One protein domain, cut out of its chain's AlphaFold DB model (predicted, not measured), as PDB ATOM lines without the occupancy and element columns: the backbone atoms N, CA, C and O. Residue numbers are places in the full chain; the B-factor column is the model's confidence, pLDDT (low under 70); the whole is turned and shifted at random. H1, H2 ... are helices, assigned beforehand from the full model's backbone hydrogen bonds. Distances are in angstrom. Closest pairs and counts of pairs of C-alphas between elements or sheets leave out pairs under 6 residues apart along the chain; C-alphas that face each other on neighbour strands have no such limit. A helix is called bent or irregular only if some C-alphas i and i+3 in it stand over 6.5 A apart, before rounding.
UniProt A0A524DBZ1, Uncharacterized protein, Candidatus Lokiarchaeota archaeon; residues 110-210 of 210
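AT A GLANCE: This is residues 110 to 210 of the 210 residues of an uncharacterized protein of Candidatus Lokiarchaeota archaeon (UniProt A0A524DBZ1). The domain is a long helical hairpin with uneven arms: the 29-residue helix H4 is the long arm, the shorter H5 folds back on it, and the loop at their turn sticks out with residues 174 to 179. Toward the other end of H4 is a loose head of four short helices, in which H6 crosses H4 steeply, H1 meets the last residues of H5, and H2 and H3 lie in a loop-rich stretch. The printed part has 101 residues with six named helices, in the order H1 to H6 along the chain, and no named strand; its class is all helix. The whole is loose, with a radius of gyration of the C-alphas of 16.1 A, and elongated, with spans of 53 by 28 by 25 A.

HOW THE PARTS SIT: H4, residues 146 to 174, is the longest helix, and its centre is the nearest of the six to the mean of the C-alphas, at 4.7 A. H5, residues 183 to 200, touches it with 31 pairs of C-alphas within 8 A, and the closest C-alphas are those of Gly 162 and Gly 193, 3.8 A apart. H4 and H5 run opposite ways at a shallow tilt of 33 degrees, only just short of steep, and form a helical hairpin. H6, residues 202 to 207, touches residues 155 to 163 of H4, with the C-alphas of Ala 156 and Ser 205 closest at 4.5 A. These two stand at a steep tilt of 64 degrees, opposite ways. H5 and H6 meet only through their link, the single residue Gly 201. H1, residues 116 to 123, touches H5 at its residues 198 to 200 alone, with the C-alphas of Leu 116 and Leu 199 closest at 4.8 A. H1 and H5 run the same way at a shallow tilt of 34 degrees, only just short of steep. H3, residues 135 to 138, only just touches H6, with 3 pairs of C-alphas within 8 A, the closest being Ser 136 and Leu 207 at 7.0 A. H3 and H4 are close but not clearly touching, with the C-alphas of Ile 138 and Lys 149 closest at 6.9 A. H2, residues 130 to 133, touches no helix; it is close to H1 but not clearly touching, with the C-alphas of Phe 118 and Leu 132 closest at 7.0 A. H1 and H4 are apart, and so are H2 and H4. In H1, H4 and H5 every O i to N i+4 pair is within hydrogen-bond range, in H6 1 of 2 is, and H2 and H3 are too short for such a pair.

IN THESE COORDINATES: H4 begins at C-alpha 146 (128.708, 112.271, 185.330) and ends at C-alpha 174 (141.947, 133.365, 151.411), 42.1 A away. H5 measures 25.6 A from C-alpha 183 to C-alpha 200, H1 10.7 A, H2 5.7 A and H3 5.3 A. H1 begins at C-alpha 116 (146.490, 124.604, 179.819). H6 is 9.5 A long and ends at C-alpha 207 (139.300, 112.891, 169.801); it is irregular, but only just, with C-alphas 202 and 205 6.6 A apart.

THE WHOLE: The two C-alphas farthest apart are those of Thr 143 and Asn 178, at 53.2 A. The printed part has no cut, and it ends at Ile 210, the chain's last residue. The links H2 to H3 and H5 to H6 are tight, the other three are short, and no link is long. The mean pLDDT of the printed part is 73.7; it is under 70 at residues 113 to 114, residue 118, residues 121 to 144 and residues 175 to 181.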
ATOM      1  N   GLU A 110     149.346 117.447 168.393       77.19
ATOM      2  CA  GLU A 110     149.865 116.878 169.639       77.19
ATOM      3  C   GLU A 110     151.140 117.550 170.191       77.19
ATOM      4  O   GLU A 110     151.215 117.720 171.404       77.19
ATOM      5  N   PRO A 111     152.131 117.990 169.384       76.31
ATOM      6  CA  PRO A 111     153.304 118.683 169.920       76.31
ATOM      7  C   PRO A 111     153.044 120.147 170.312       76.31
ATOM      8  O   PRO A 111     153.970 120.808 170.788       76.31
ATOM      9  N   LEU A 112     151.847 120.701 170.072       74.44
ATOM     10  CA  LEU A 112     151.558 122.062 170.514       74.44
ATOM     11  C   LEU A 112     151.328 122.093 172.030       74.44
ATOM     12  O   LEU A 112     150.690 121.190 172.564       74.44
ATOM     13  N   PRO A 113     151.785 123.155 172.720       66.56
ATOM     14  CA  PRO A 113     151.411 123.400 174.104       66.56
ATOM     15  C   PRO A 113     149.926 123.781 174.142       66.56
ATOM     16  O   PRO A 113     149.556 124.951 174.029       66.56
ATOM     17  N   ASP A 114     149.070 122.770 174.201       66.00
ATOM     18  CA  ASP A 114     147.626 122.873 174.330       66.00
ATOM     19  C   ASP A 114     147.201 122.294 175.698       66.00
ATOM     20  O   ASP A 114     148.046 121.822 176.453       66.00
ATOM     21  N   LYS A 115     145.921 122.397 176.084       73.69
ATOM     22  CA  LYS A 115     145.383 121.839 177.350       73.69
ATOM     23  C   LYS A 115     145.809 122.554 178.644       73.69
ATOM     24  O   LYS A 115     145.740 121.957 179.717       73.69
ATOM     25  N   LEU A 116     146.119 123.853 178.604       73.50
ATOM     26  CA  LEU A 116     146.490 124.604 179.819       73.50
ATOM     27  C   LEU A 116     145.442 124.520 180.944       73.50
ATOM     28  O   LEU A 116     145.810 124.459 182.113       73.50
ATOM     29  N   ILE A 117     144.139 124.496 180.626       71.62
ATOM     30  CA  ILE A 117     143.083 124.361 181.650       71.62
ATOM     31  C   ILE A 117     143.266 123.068 182.452       71.62
ATOM     32  O   ILE A 117     143.104 123.064 183.670       71.62
ATOM     33  N   PHE A 118     143.636 121.985 181.777       69.81
ATOM     34  CA  PHE A 118     143.871 120.693 182.397       69.81
ATOM     35  C   PHE A 118     145.114 120.688 183.291       69.81
ATOM     36  O   PHE A 118     145.057 120.158 184.399       69.81
ATOM     37  N   GLU A 119     146.185 121.366 182.881       72.38
ATOM     38  CA  GLU A 119     147.362 121.572 183.732       72.38
ATOM     39  C   GLU A 119     147.023 122.398 184.983       72.38
ATOM     40  O   GLU A 119     147.398 122.020 186.093       72.38
ATOM     41  N   PHE A 120     146.248 123.481 184.843       70.12
ATOM     42  CA  PHE A 120     145.805 124.295 185.982       70.12
ATOM     43  C   PHE A 120     144.932 123.514 186.974       70.12
ATOM     44  O   PHE A 120     145.052 123.713 188.183       70.12
ATOM     45  N   MET A 121     144.058 122.633 186.486       67.56
ATOM     46  CA  MET A 121     143.200 121.807 187.342       67.56
ATOM     47  C   MET A 121     143.948 120.664 188.033       67.56
ATOM     48  O   MET A 121     143.589 120.289 189.148       67.56
ATOM     49  N   ASN A 122     144.992 120.133 187.396       68.12
ATOM     50  CA  ASN A 122     145.885 119.167 188.027       68.12
ATOM     51  C   ASN A 122     146.629 119.818 189.209       68.12
ATOM     52  O   ASN A 122     146.674 119.272 190.308       68.12
ATOM     53  N   VAL A 123     147.121 121.052 189.031       64.50
ATOM     54  CA  VAL A 123     147.778 121.821 190.107       64.50
ATOM     55  C   VAL A 123     146.836 122.100 191.288       64.50
ATOM     56  O   VAL A 123     147.293 122.154 192.429       64.50
ATOM     57  N   SER A 124     145.531 122.263 191.050       61.72
ATOM     58  CA  SER A 124     144.546 122.469 192.120       61.72
ATOM     59  C   SER A 124     144.068 121.178 192.799       61.72
ATOM     60  O   SER A 124     143.328 121.264 193.779       61.72
ATOM     61  N   GLY A 125     144.488 120.000 192.318       60.22
ATOM     62  CA  GLY A 125     144.132 118.695 192.887       60.22
ATOM     63  C   GLY A 125     142.656 118.312 192.726       60.22
ATOM     64  O   GLY A 125     142.177 117.427 193.429       60.22
ATOM     65  N   ILE A 126     141.919 118.998 191.842       60.97
ATOM     66  CA  ILE A 126     140.481 118.761 191.619       60.97
ATOM     67  C   ILE A 126     140.264 117.581 190.656       60.97
ATOM     68  O   ILE A 126     139.251 116.895 190.751       60.97
ATOM     69  N   PHE A 127     141.215 117.329 189.753       58.25
ATOM     70  CA  PHE A 127     141.157 116.258 188.757       58.25
ATOM     71  C   PHE A 127     142.510 115.552 188.655       58.25
ATOM     72  O   PHE A 127     143.543 116.216 188.600       58.25
ATOM     73  N   ASP A 128     142.494 114.219 188.608       56.44
ATOM     74  CA  ASP A 128     143.708 113.406 188.494       56.44
ATOM     75  C   ASP A 128     144.289 113.478 187.070       56.44
ATOM     76  O   ASP A 128     143.548 113.387 186.083       56.44
ATOM     77  N   SER A 129     145.612 113.634 186.943       49.34
ATOM     78  CA  SER A 129     146.261 113.879 185.642       49.34
ATOM     79  C   SER A 129     146.139 112.713 184.662       49.34
ATOM     80  O   SER A 129     146.231 112.911 183.451       49.34
ATOM     81  N   ASP A 130     145.888 111.505 185.168       51.84
ATOM     82  CA  ASP A 130     145.754 110.300 184.348       51.84
ATOM     83  C   ASP A 130     144.522 110.356 183.427       51.84
ATOM     84  O   ASP A 130     144.553 109.833 182.314       51.84
ATOM     85  N   TYR A 131     143.466 111.093 183.786       51.62
ATOM     86  CA  TYR A 131     142.289 111.247 182.919       51.62
ATOM     87  C   TYR A 131     142.537 112.166 181.705       51.62
ATOM     88  O   TYR A 131     141.788 112.113 180.728       51.62
ATOM     89  N   LEU A 132     143.613 112.966 181.723       48.25
ATOM     90  CA  LEU A 132     143.994 113.879 180.633       48.25
ATOM     91  C   LEU A 132     144.595 113.156 179.430       48.25
ATOM     92  O   LEU A 132     144.447 113.603 178.289       48.25
ATOM     93  N   TYR A 133     145.258 112.031 179.695       46.09
ATOM     94  CA  TYR A 133     145.869 111.175 178.682       46.09
ATOM     95  C   TYR A 133     144.888 110.118 178.150       46.09
ATOM     96  O   TYR A 133     145.085 109.595 177.056       46.09
ATOM     97  N   HIS A 134     143.781 109.888 178.863       50.12
ATOM     98  CA  HIS A 134     142.768 108.874 178.566       50.12
ATOM     99  C   HIS A 134     141.407 109.472 178.152       50.12
ATOM    100  O   HIS A 134     140.346 108.942 178.479       50.12
ATOM    101  N   LEU A 135     141.401 110.560 177.370       52.91
ATOM    102  CA  LEU A 135     140.182 111.111 176.741       52.91
ATOM    103  C   LEU A 135     139.423 110.068 175.892       52.91
ATOM    104  O   LEU A 135     138.197 110.133 175.799       52.91
ATOM    105  N   SER A 136     140.125 109.073 175.334       51.53
ATOM    106  CA  SER A 136     139.521 107.912 174.660       51.53
ATOM    107  C   SER A 136     138.688 107.035 175.600       51.53
ATOM    108  O   SER A 136     137.707 106.429 175.172       51.53
ATOM    109  N   ASP A 137     139.037 106.992 176.886       51.25
ATOM    110  CA  ASP A 137     138.349 106.165 177.871       51.25
ATOM    111  C   ASP A 137     137.123 106.874 178.446       51.25
ATOM    112  O   ASP A 137     136.206 106.205 178.900       51.25
ATOM    113  N   ILE A 138     137.008 108.203 178.340       58.38
ATOM    114  CA  ILE A 138     135.815 108.950 178.792       58.38
ATOM    115  C   ILE A 138     134.551 108.515 178.035       58.38
ATOM    116  O   ILE A 138     133.440 108.525 178.580       58.38
ATOM    117  N   GLN A 139     134.702 108.087 176.781       55.84
ATOM    118  CA  GLN A 139     133.604 107.558 175.977       55.84
ATOM    119  C   GLN A 139     133.112 106.194 176.491       55.84
ATOM    120  O   GLN A 139     131.903 105.960 176.491       55.84
ATOM    121  N   ASN A 140     134.021 105.350 176.991       52.19
ATOM    122  CA  ASN A 140     133.757 103.948 177.336       52.19
ATOM    123  C   ASN A 140     133.654 103.670 178.846       52.19
ATOM    124  O   ASN A 140     133.035 102.681 179.235       52.19
ATOM    125  N   ASN A 141     134.206 104.529 179.705       53.31
ATOM    126  CA  ASN A 141     134.175 104.353 181.151       53.31
ATOM    127  C   ASN A 141     132.866 104.883 181.737       53.31
ATOM    128  O   ASN A 141     132.616 106.087 181.818       53.31
ATOM    129  N   SER A 142     132.049 103.948 182.212       52.03
ATOM    130  CA  SER A 142     130.908 104.178 183.101       52.03
ATOM    131  C   SER A 142     131.321 104.510 184.542       52.03
ATOM    132  O   SER A 142     130.460 104.798 185.366       52.03
ATOM    133  N   THR A 143     132.620 104.467 184.854       52.62
ATOM    134  CA  THR A 143     133.183 104.697 186.194       52.62
ATOM    135  C   THR A 143     133.477 106.164 186.502       52.62
ATOM    136  O   THR A 143     133.712 106.498 187.660       52.62
ATOM    137  N   ILE A 144     133.454 107.043 185.495       65.12
ATOM    138  CA  ILE A 144     133.699 108.479 185.673       65.12
ATOM    139  C   ILE A 144     132.415 109.157 186.148       65.12
ATOM    140  O   ILE A 144     131.336 108.937 185.589       65.12
ATOM    141  N   ASN A 145     132.543 110.019 187.157       72.38
ATOM    142  CA  ASN A 145     131.443 110.814 187.687       72.38
ATOM    143  C   ASN A 145     130.766 111.622 186.549       72.38
ATOM    144  O   ASN A 145     131.458 112.321 185.798       72.38
ATOM    145  N   PRO A 146     129.424 111.568 186.396       73.56
ATOM    146  CA  PRO A 146     128.708 112.271 185.330       73.56
ATOM    147  C   PRO A 146     129.042 113.762 185.220       73.56
ATOM    148  O   PRO A 146     129.088 114.287 184.106       73.56
ATOM    149  N   PHE A 147     129.313 114.423 186.348       77.12
ATOM    150  CA  PHE A 147     129.714 115.830 186.388       77.12
ATOM    151  C   PHE A 147     131.047 116.086 185.671       77.12
ATOM    152  O   PHE A 147     131.152 116.994 184.846       77.12
ATOM    153  N   GLU A 148     132.055 115.258 185.937       73.75
ATOM    154  CA  GLU A 148     133.381 115.376 185.326       73.75
ATOM    155  C   GLU A 148     133.281 115.167 183.817       73.75
ATOM    156  O   GLU A 148     133.802 115.957 183.031       73.75
ATOM    157  N   LYS A 149     132.502 114.165 183.394       76.38
ATOM    158  CA  LYS A 149     132.231 113.903 181.979       76.38
ATOM    159  C   LYS A 149     131.555 115.094 181.285       76.38
ATOM    160  O   LYS A 149     131.939 115.436 180.167       76.38
ATOM    161  N   THR A 150     130.617 115.777 181.946       81.50
ATOM    162  CA  THR A 150     130.008 117.011 181.410       81.50
ATOM    163  C   THR A 150     131.036 118.119 181.254       81.50
ATOM    164  O   THR A 150     131.044 118.819 180.241       81.50
ATOM    165  N   PHE A 151     131.926 118.266 182.230       81.12
ATOM    166  CA  PHE A 151     132.985 119.260 182.180       81.12
ATOM    167  C   PHE A 151     133.953 119.008 181.008       81.12
ATOM    168  O   PHE A 151     134.236 119.932 180.240       81.12
ATOM    169  N   TYR A 152     134.359 117.754 180.777       79.62
ATOM    170  CA  TYR A 152     135.151 117.368 179.602       79.62
ATOM    171  C   TYR A 152     134.437 117.674 178.280       79.62
ATOM    172  O   TYR A 152     135.046 118.253 177.377       79.62
ATOM    173  N   TYR A 153     133.143 117.354 178.159       82.44
ATOM    174  CA  TYR A 153     132.363 117.718 176.971       82.44
ATOM    175  C   TYR A 153     132.271 119.235 176.770       82.44
ATOM    176  O   TYR A 153     132.333 119.705 175.635       82.44
ATOM    177  N   GLY A 154     132.173 120.009 177.854       84.19
ATOM    178  CA  GLY A 154     132.213 121.468 177.810       84.19
ATOM    179  C   GLY A 154     133.535 121.998 177.250       84.19
ATOM    180  O   GLY A 154     133.531 122.837 176.349       84.19
ATOM    181  N   LEU A 155     134.669 121.463 177.710       85.44
ATOM    182  CA  LEU A 155     135.987 121.825 177.179       85.44
ATOM    183  C   LEU A 155     136.161 121.403 175.718       85.44
ATOM    184  O   LEU A 155     136.647 122.189 174.904       85.44
ATOM    185  N   ALA A 156     135.694 120.210 175.348       84.88
ATOM    186  CA  ALA A 156     135.670 119.773 173.956       84.88
ATOM    187  C   ALA A 156     134.824 120.709 173.079       84.88
ATOM    188  O   ALA A 156     135.173 120.976 171.931       84.88
ATOM    189  N   PHE A 157     133.730 121.254 173.611       88.38
ATOM    190  CA  PHE A 157     132.877 122.185 172.879       88.38
ATOM    191  C   PHE A 157     133.564 123.538 172.660       88.38
ATOM    192  O   PHE A 157     133.526 124.066 171.550       88.38
ATOM    193  N   ILE A 158     134.262 124.057 173.675       88.50
ATOM    194  CA  ILE A 158     135.096 125.265 173.558       88.50
ATOM    195  C   ILE A 158     136.210 125.046 172.525       88.50
ATOM    196  O   ILE A 158     136.382 125.860 171.622       88.50
ATOM    197  N   SER A 159     136.911 123.912 172.600       88.94
ATOM    198  CA  SER A 159     137.933 123.512 171.623       88.94
ATOM    199  C   SER A 159     137.378 123.484 170.194       88.94
ATOM    200  O   SER A 159     137.964 124.062 169.277       88.94
ATOM    201  N   PHE A 160     136.206 122.873 170.005       89.12
ATOM    202  CA  PHE A 160     135.547 122.798 168.704       89.12
ATOM    203  C   PHE A 160     135.187 124.185 168.155       89.12
ATOM    204  O   PHE A 160     135.414 124.462 166.973       89.12
ATOM    205  N   ILE A 161     134.669 125.078 169.005       89.31
ATOM    206  CA  ILE A 161     134.396 126.471 168.637       89.31
ATOM    207  C   ILE A 161     135.688 127.173 168.207       89.31
ATOM    208  O   ILE A 161     135.695 127.803 167.147       89.31
ATOM    209  N   GLY A 162     136.778 127.017 168.959       88.50
ATOM    210  CA  GLY A 162     138.065 127.626 168.631       88.50
ATOM    211  C   GLY A 162     138.591 127.185 167.262       88.50
ATOM    212  O   GLY A 162     138.965 128.021 166.432       88.50
ATOM    213  N   ILE A 163     138.516 125.884 166.957       88.12
ATOM    214  CA  ILE A 163     138.877 125.341 165.637       88.12
ATOM    215  C   ILE A 163     138.000 125.945 164.534       88.12
ATOM    216  O   ILE A 163     138.517 126.389 163.505       88.12
ATOM    217  N   LEU A 164     136.679 126.009 164.733       87.69
ATOM    218  CA  LEU A 164     135.768 126.609 163.754       87.69
ATOM    219  C   LEU A 164     136.079 128.090 163.512       87.69
ATOM    220  O   LEU A 164     136.091 128.521 162.357       87.69
ATOM    221  N   GLN A 165     136.360 128.864 164.563       89.31
ATOM    222  CA  GLN A 165     136.739 130.272 164.444       89.31
ATOM    223  C   GLN A 165     138.002 130.431 163.586       89.31
ATOM    224  O   GLN A 165     138.013 131.244 162.656       89.31
ATOM    225  N   ILE A 166     139.033 129.614 163.830       87.06
ATOM    226  CA  ILE A 166     140.279 129.633 163.050       87.06
ATOM    227  C   ILE A 166     140.013 129.272 161.584       87.06
ATOM    228  O   ILE A 166     140.443 130.005 160.691       87.06
ATOM    229  N   ILE A 167     139.264 128.195 161.314       85.50
ATOM    230  CA  ILE A 167     138.921 127.766 159.946       85.50
ATOM    231  C   ILE A 167     138.175 128.877 159.200       85.50
ATOM    232  O   ILE A 167     138.512 129.196 158.056       85.50
ATOM    233  N   VAL A 168     137.175 129.490 159.838       83.75
ATOM    234  CA  VAL A 168     136.389 130.580 159.248       83.75
ATOM    235  C   VAL A 168     137.282 131.785 158.957       83.75
ATOM    236  O   VAL A 168     137.214 132.344 157.858       83.75
ATOM    237  N   CYS A 169     138.164 132.157 159.884       84.50
ATOM    238  CA  CYS A 169     139.120 133.240 159.678       84.50
ATOM    239  C   CYS A 169     140.065 132.961 158.500       84.50
ATOM    240  O   CYS A 169     140.206 133.806 157.614       84.50
ATOM    241  N   ILE A 170     140.647 131.765 158.416       82.06
ATOM    242  CA  ILE A 170     141.505 131.370 157.289       82.06
ATOM    243  C   ILE A 170     140.727 131.444 155.968       82.06
ATOM    244  O   ILE A 170     141.211 132.022 154.993       82.06
ATOM    245  N   TYR A 171     139.494 130.933 155.935       80.50
ATOM    246  CA  TYR A 171     138.644 130.983 154.746       80.50
ATOM    247  C   TYR A 171     138.395 132.422 154.265       80.50
ATOM    248  O   TYR A 171     138.507 132.710 153.069       80.50
ATOM    249  N   PHE A 172     138.088 133.342 155.181       77.00
ATOM    250  CA  PHE A 172     137.863 134.750 154.846       77.00
ATOM    251  C   PHE A 172     139.141 135.469 154.386       77.00
ATOM    252  O   PHE A 172     139.048 136.303 153.486       77.00
ATOM    253  N   ILE A 173     140.313 135.132 154.942       76.44
ATOM    254  CA  ILE A 173     141.610 135.667 154.483       76.44
ATOM    255  C   ILE A 173     141.874 135.220 153.041       76.44
ATOM    256  O   ILE A 173     142.206 136.044 152.193       76.44
ATOM    257  N   ILE A 174     141.677 133.933 152.741       71.50
ATOM    258  CA  ILE A 174     141.947 133.365 151.411       71.50
ATOM    259  C   ILE A 174     140.991 133.924 150.351       71.50
ATOM    260  O   ILE A 174     141.389 134.169 149.214       71.50
ATOM    261  N   LYS A 175     139.720 134.159 150.698       69.25
ATOM    262  CA  LYS A 175     138.693 134.635 149.755       69.25
ATOM    263  C   LYS A 175     138.758 136.148 149.477       69.25
ATOM    264  O   LYS A 175     137.778 136.697 148.979       69.25
ATOM    265  N   GLN A 176     139.867 136.822 149.802       60.28
ATOM    266  CA  GLN A 176     140.112 138.256 149.590       60.28
ATOM    267  C   GLN A 176     139.443 138.804 148.313       60.28
ATOM    268  O   GLN A 176     139.887 138.594 147.188       60.28
ATOM    269  N   GLY A 177     138.326 139.503 148.523       49.44
ATOM    270  CA  GLY A 177     137.475 140.060 147.478       49.44
ATOM    271  C   GLY A 177     136.220 140.686 148.088       49.44
ATOM    272  O   GLY A 177     135.140 140.110 148.021       49.44
ATOM    273  N   ASN A 178     136.371 141.855 148.716       50.78
ATOM    274  CA  ASN A 178     135.300 142.788 149.118       50.78
ATOM    275  C   ASN A 178     134.415 142.487 150.354       50.78
ATOM    276  O   ASN A 178     133.505 143.271 150.611       50.78
ATOM    277  N   ILE A 179     134.644 141.434 151.154       54.09
ATOM    278  CA  ILE A 179     133.714 141.076 152.263       54.09
ATOM    279  C   ILE A 179     134.259 141.359 153.678       54.09
ATOM    280  O   ILE A 179     133.481 141.390 154.634       54.09
ATOM    281  N   ILE A 180     135.555 141.645 153.857       58.72
ATOM    282  CA  ILE A 180     136.090 141.986 155.189       58.72
ATOM    283  C   ILE A 180     135.709 143.434 155.520       58.72
ATOM    284  O   ILE A 180     136.485 144.364 155.335       58.72
ATOM    285  N   LYS A 181     134.477 143.626 156.001       64.62
ATOM    286  CA  LYS A 181     133.974 144.932 156.453       64.62
ATOM    287  C   LYS A 181     134.712 145.445 157.694       64.62
ATOM    288  O   LYS A 181     134.717 146.646 157.927       64.62
ATOM    289  N   ASN A 182     135.302 144.556 158.499       75.75
ATOM    290  CA  ASN A 182     136.028 144.932 159.711       75.75
ATOM    291  C   ASN A 182     137.196 143.960 160.001       75.75
ATOM    292  O   ASN A 182     136.967 142.888 160.571       75.75
ATOM    293  N   PRO A 183     138.440 144.308 159.618       79.38
ATOM    294  CA  PRO A 183     139.609 143.451 159.825       79.38
ATOM    295  C   PRO A 183     139.977 143.289 161.305       79.38
ATOM    296  O   PRO A 183     140.453 142.229 161.698       79.38
ATOM    297  N   ILE A 184     139.699 144.291 162.148       81.69
ATOM    298  CA  ILE A 184     139.996 144.232 163.587       81.69
ATOM    299  C   ILE A 184     139.162 143.135 164.241       81.69
ATOM    300  O   ILE A 184     139.710 142.271 164.915       81.69
ATOM    301  N   LYS A 185     137.851 143.103 163.965       82.50
ATOM    302  CA  LYS A 185     136.958 142.058 164.488       82.50
ATOM    303  C   LYS A 185     137.433 140.656 164.095       82.50
ATOM    304  O   LYS A 185     137.350 139.731 164.892       82.50
ATOM    305  N   MET A 186     137.933 140.508 162.873       82.56
ATOM    306  CA  MET A 186     138.449 139.239 162.371       82.56
ATOM    307  C   MET A 186     139.723 138.796 163.098       82.56
ATOM    308  O   MET A 186     139.832 137.633 163.472       82.56
ATOM    309  N   ILE A 187     140.655 139.720 163.340       85.38
ATOM    310  CA  ILE A 187     141.861 139.455 164.133       85.38
ATOM    311  C   ILE A 187     141.477 139.086 165.570       85.38
ATOM    312  O   ILE A 187     142.009 138.118 166.102       85.38
ATOM    313  N   THR A 188     140.519 139.789 166.182       87.88
ATOM    314  CA  THR A 188     140.029 139.453 167.528       87.88
ATOM    315  C   THR A 188     139.424 138.049 167.582       87.88
ATOM    316  O   THR A 188     139.720 137.311 168.514       87.88
ATOM    317  N   ILE A 189     138.632 137.652 166.579       87.69
ATOM    318  CA  ILE A 189     138.078 136.290 166.484       87.69
ATOM    319  C   ILE A 189     139.195 135.257 166.293       87.69
ATOM    320  O   ILE A 189     139.167 134.206 166.915       87.69
ATOM    321  N   LEU A 190     140.200 135.548 165.462       89.25
ATOM    322  CA  LEU A 190     141.332 134.642 165.267       89.25
ATOM    323  C   LEU A 190     142.125 134.438 166.565       89.25
ATOM    324  O   LEU A 190     142.429 133.303 166.916       89.25
ATOM    325  N   ILE A 191     142.436 135.522 167.282       90.12
ATOM    326  CA  ILE A 191     143.119 135.459 168.581       90.12
ATOM    327  C   ILE A 191     142.263 134.695 169.593       90.12
ATOM    328  O   ILE A 191     142.799 133.856 170.310       90.12
ATOM    329  N   GLY A 192     140.951 134.947 169.619       90.94
ATOM    330  CA  GLY A 192     139.998 134.217 170.454       90.94
ATOM    331  C   GLY A 192     140.056 132.714 170.201       90.94
ATOM    332  O   GLY A 192     140.328 131.962 171.128       90.94
ATOM    333  N   GLY A 193     139.928 132.283 168.945       87.94
ATOM    334  CA  GLY A 193     139.964 130.861 168.601       87.94
ATOM    335  C   GLY A 193     141.307 130.190 168.902       87.94
ATOM    336  O   GLY A 193     141.339 129.039 169.333       87.94
ATOM    337  N   VAL A 194     142.423 130.911 168.738       89.06
ATOM    338  CA  VAL A 194     143.750 130.415 169.142       89.06
ATOM    339  C   VAL A 194     143.842 130.286 170.662       89.06
ATOM    340  O   VAL A 194     144.288 129.252 171.150       89.06
ATOM    341  N   ALA A 195     143.394 131.291 171.416       89.44
ATOM    342  CA  ALA A 195     143.397 131.253 172.875       89.44
ATOM    343  C   ALA A 195     142.504 130.127 173.419       89.44
ATOM    344  O   ALA A 195     142.938 129.374 174.283       89.44
ATOM    345  N   GLU A 196     141.293 129.966 172.879       88.62
ATOM    346  CA  GLU A 196     140.371 128.871 173.208       88.62
ATOM    347  C   GLU A 196     141.014 127.500 172.957       88.62
ATOM    348  O   GLU A 196     140.927 126.616 173.806       88.62
ATOM    349  N   GLY A 197     141.711 127.332 171.829       84.06
ATOM    350  CA  GLY A 197     142.402 126.086 171.502       84.06
ATOM    351  C   GLY A 197     143.613 125.790 172.389       84.06
ATOM    352  O   GLY A 197     143.789 124.651 172.810       84.06
ATOM    353  N   ILE A 198     144.406 126.802 172.752       85.88
ATOM    354  CA  ILE A 198     145.514 126.645 173.712       85.88
ATOM    355  C   ILE A 198     144.967 126.271 175.098       85.88
ATOM    356  O   ILE A 198     145.482 125.371 175.758       85.88
ATOM    357  N   LEU A 199     143.899 126.940 175.541       85.19
ATOM    358  CA  LEU A 199     143.307 126.720 176.858       85.19
ATOM    359  C   LEU A 199     142.639 125.342 176.972       85.19
ATOM    360  O   LEU A 199     142.930 124.600 177.909       85.19
ATOM    361  N   ALA A 200     141.759 124.996 176.031       82.31
ATOM    362  CA  ALA A 200     140.956 123.772 176.082       82.31
ATOM    363  C   ALA A 200     141.621 122.554 175.412       82.31
ATOM    364  O   ALA A 200     141.156 121.426 175.587       82.31
ATOM    365  N   GLY A 201     142.697 122.758 174.650       82.31
ATOM    366  CA  GLY A 201     143.339 121.732 173.830       82.31
ATOM    367  C   GLY A 201     142.718 121.646 172.440       82.31
ATOM    368  O   GLY A 201     141.520 121.393 172.316       82.31
ATOM    369  N   PHE A 202     143.500 121.807 171.374       78.56
ATOM    370  CA  PHE A 202     143.001 121.636 170.004       78.56
ATOM    371  C   PHE A 202     142.662 120.173 169.711       78.56
ATOM    372  O   PHE A 202     141.730 119.871 168.970       78.56
ATOM    373  N   THR A 203     143.401 119.252 170.323       80.94
ATOM    374  CA  THR A 203     143.202 117.809 170.150       80.94
ATOM    375  C   THR A 203     141.947 117.284 170.859       80.94
ATOM    376  O   THR A 203     141.373 116.283 170.429       80.94
ATOM    377  N   THR A 204     141.457 117.988 171.886       80.19
ATOM    378  CA  THR A 204     140.339 117.563 172.746       80.19
ATOM    379  C   THR A 204     139.041 117.331 171.970       80.19
ATOM    380  O   THR A 204     138.377 116.320 172.173       80.19
ATOM    381  N   SER A 205     138.672 118.230 171.051       83.50
ATOM    382  CA  SER A 205     137.462 118.060 170.229       83.50
ATOM    383  C   SER A 205     137.634 117.033 169.105       83.50
ATOM    384  O   SER A 205     136.679 116.340 168.760       83.50
ATOM    385  N   LEU A 206     138.850 116.905 168.563       80.31
ATOM    386  CA  LEU A 206     139.174 115.963 167.488       80.31
ATOM    387  C   LEU A 206     139.113 114.504 167.951       80.31
ATOM    388  O   LEU A 206     138.742 113.635 167.167       80.31
ATOM    389  N   LEU A 207     139.424 114.230 169.218       79.06
ATOM    390  CA  LEU A 207     139.300 112.891 169.801       79.06
ATOM    391  C   LEU A 207     137.855 112.373 169.760       79.06
ATOM    392  O   LEU A 207     137.642 111.203 169.467       79.06
ATOM    393  N   PHE A 208     136.859 113.246 169.938       77.06
ATOM    394  CA  PHE A 208     135.442 112.876 169.827       77.06
ATOM    395  C   PHE A 208     134.959 112.670 168.384       77.06
ATOM    396  O   PHE A 208     133.808 112.293 168.168       77.06
ATOM    397  N   PHE A 209     135.801 112.950 167.385       76.56
ATOM    398  CA  PHE A 209     135.490 112.680 165.981       76.56
ATOM    399  C   PHE A 209     135.935 111.280 165.554       76.56
ATOM    400  O   PHE A 209     135.606 110.874 164.438       76.56
ATOM    401  N   ILE A 210     136.690 110.553 166.378       77.44
ATOM    402  CA  ILE A 210     137.127 109.185 166.079       77.44
ATOM    403  C   ILE A 210     135.959 108.227 166.292       77.44
ATOM    404  O   ILE A 210     135.598 107.576 165.277       77.44
TER     405      ILE A 210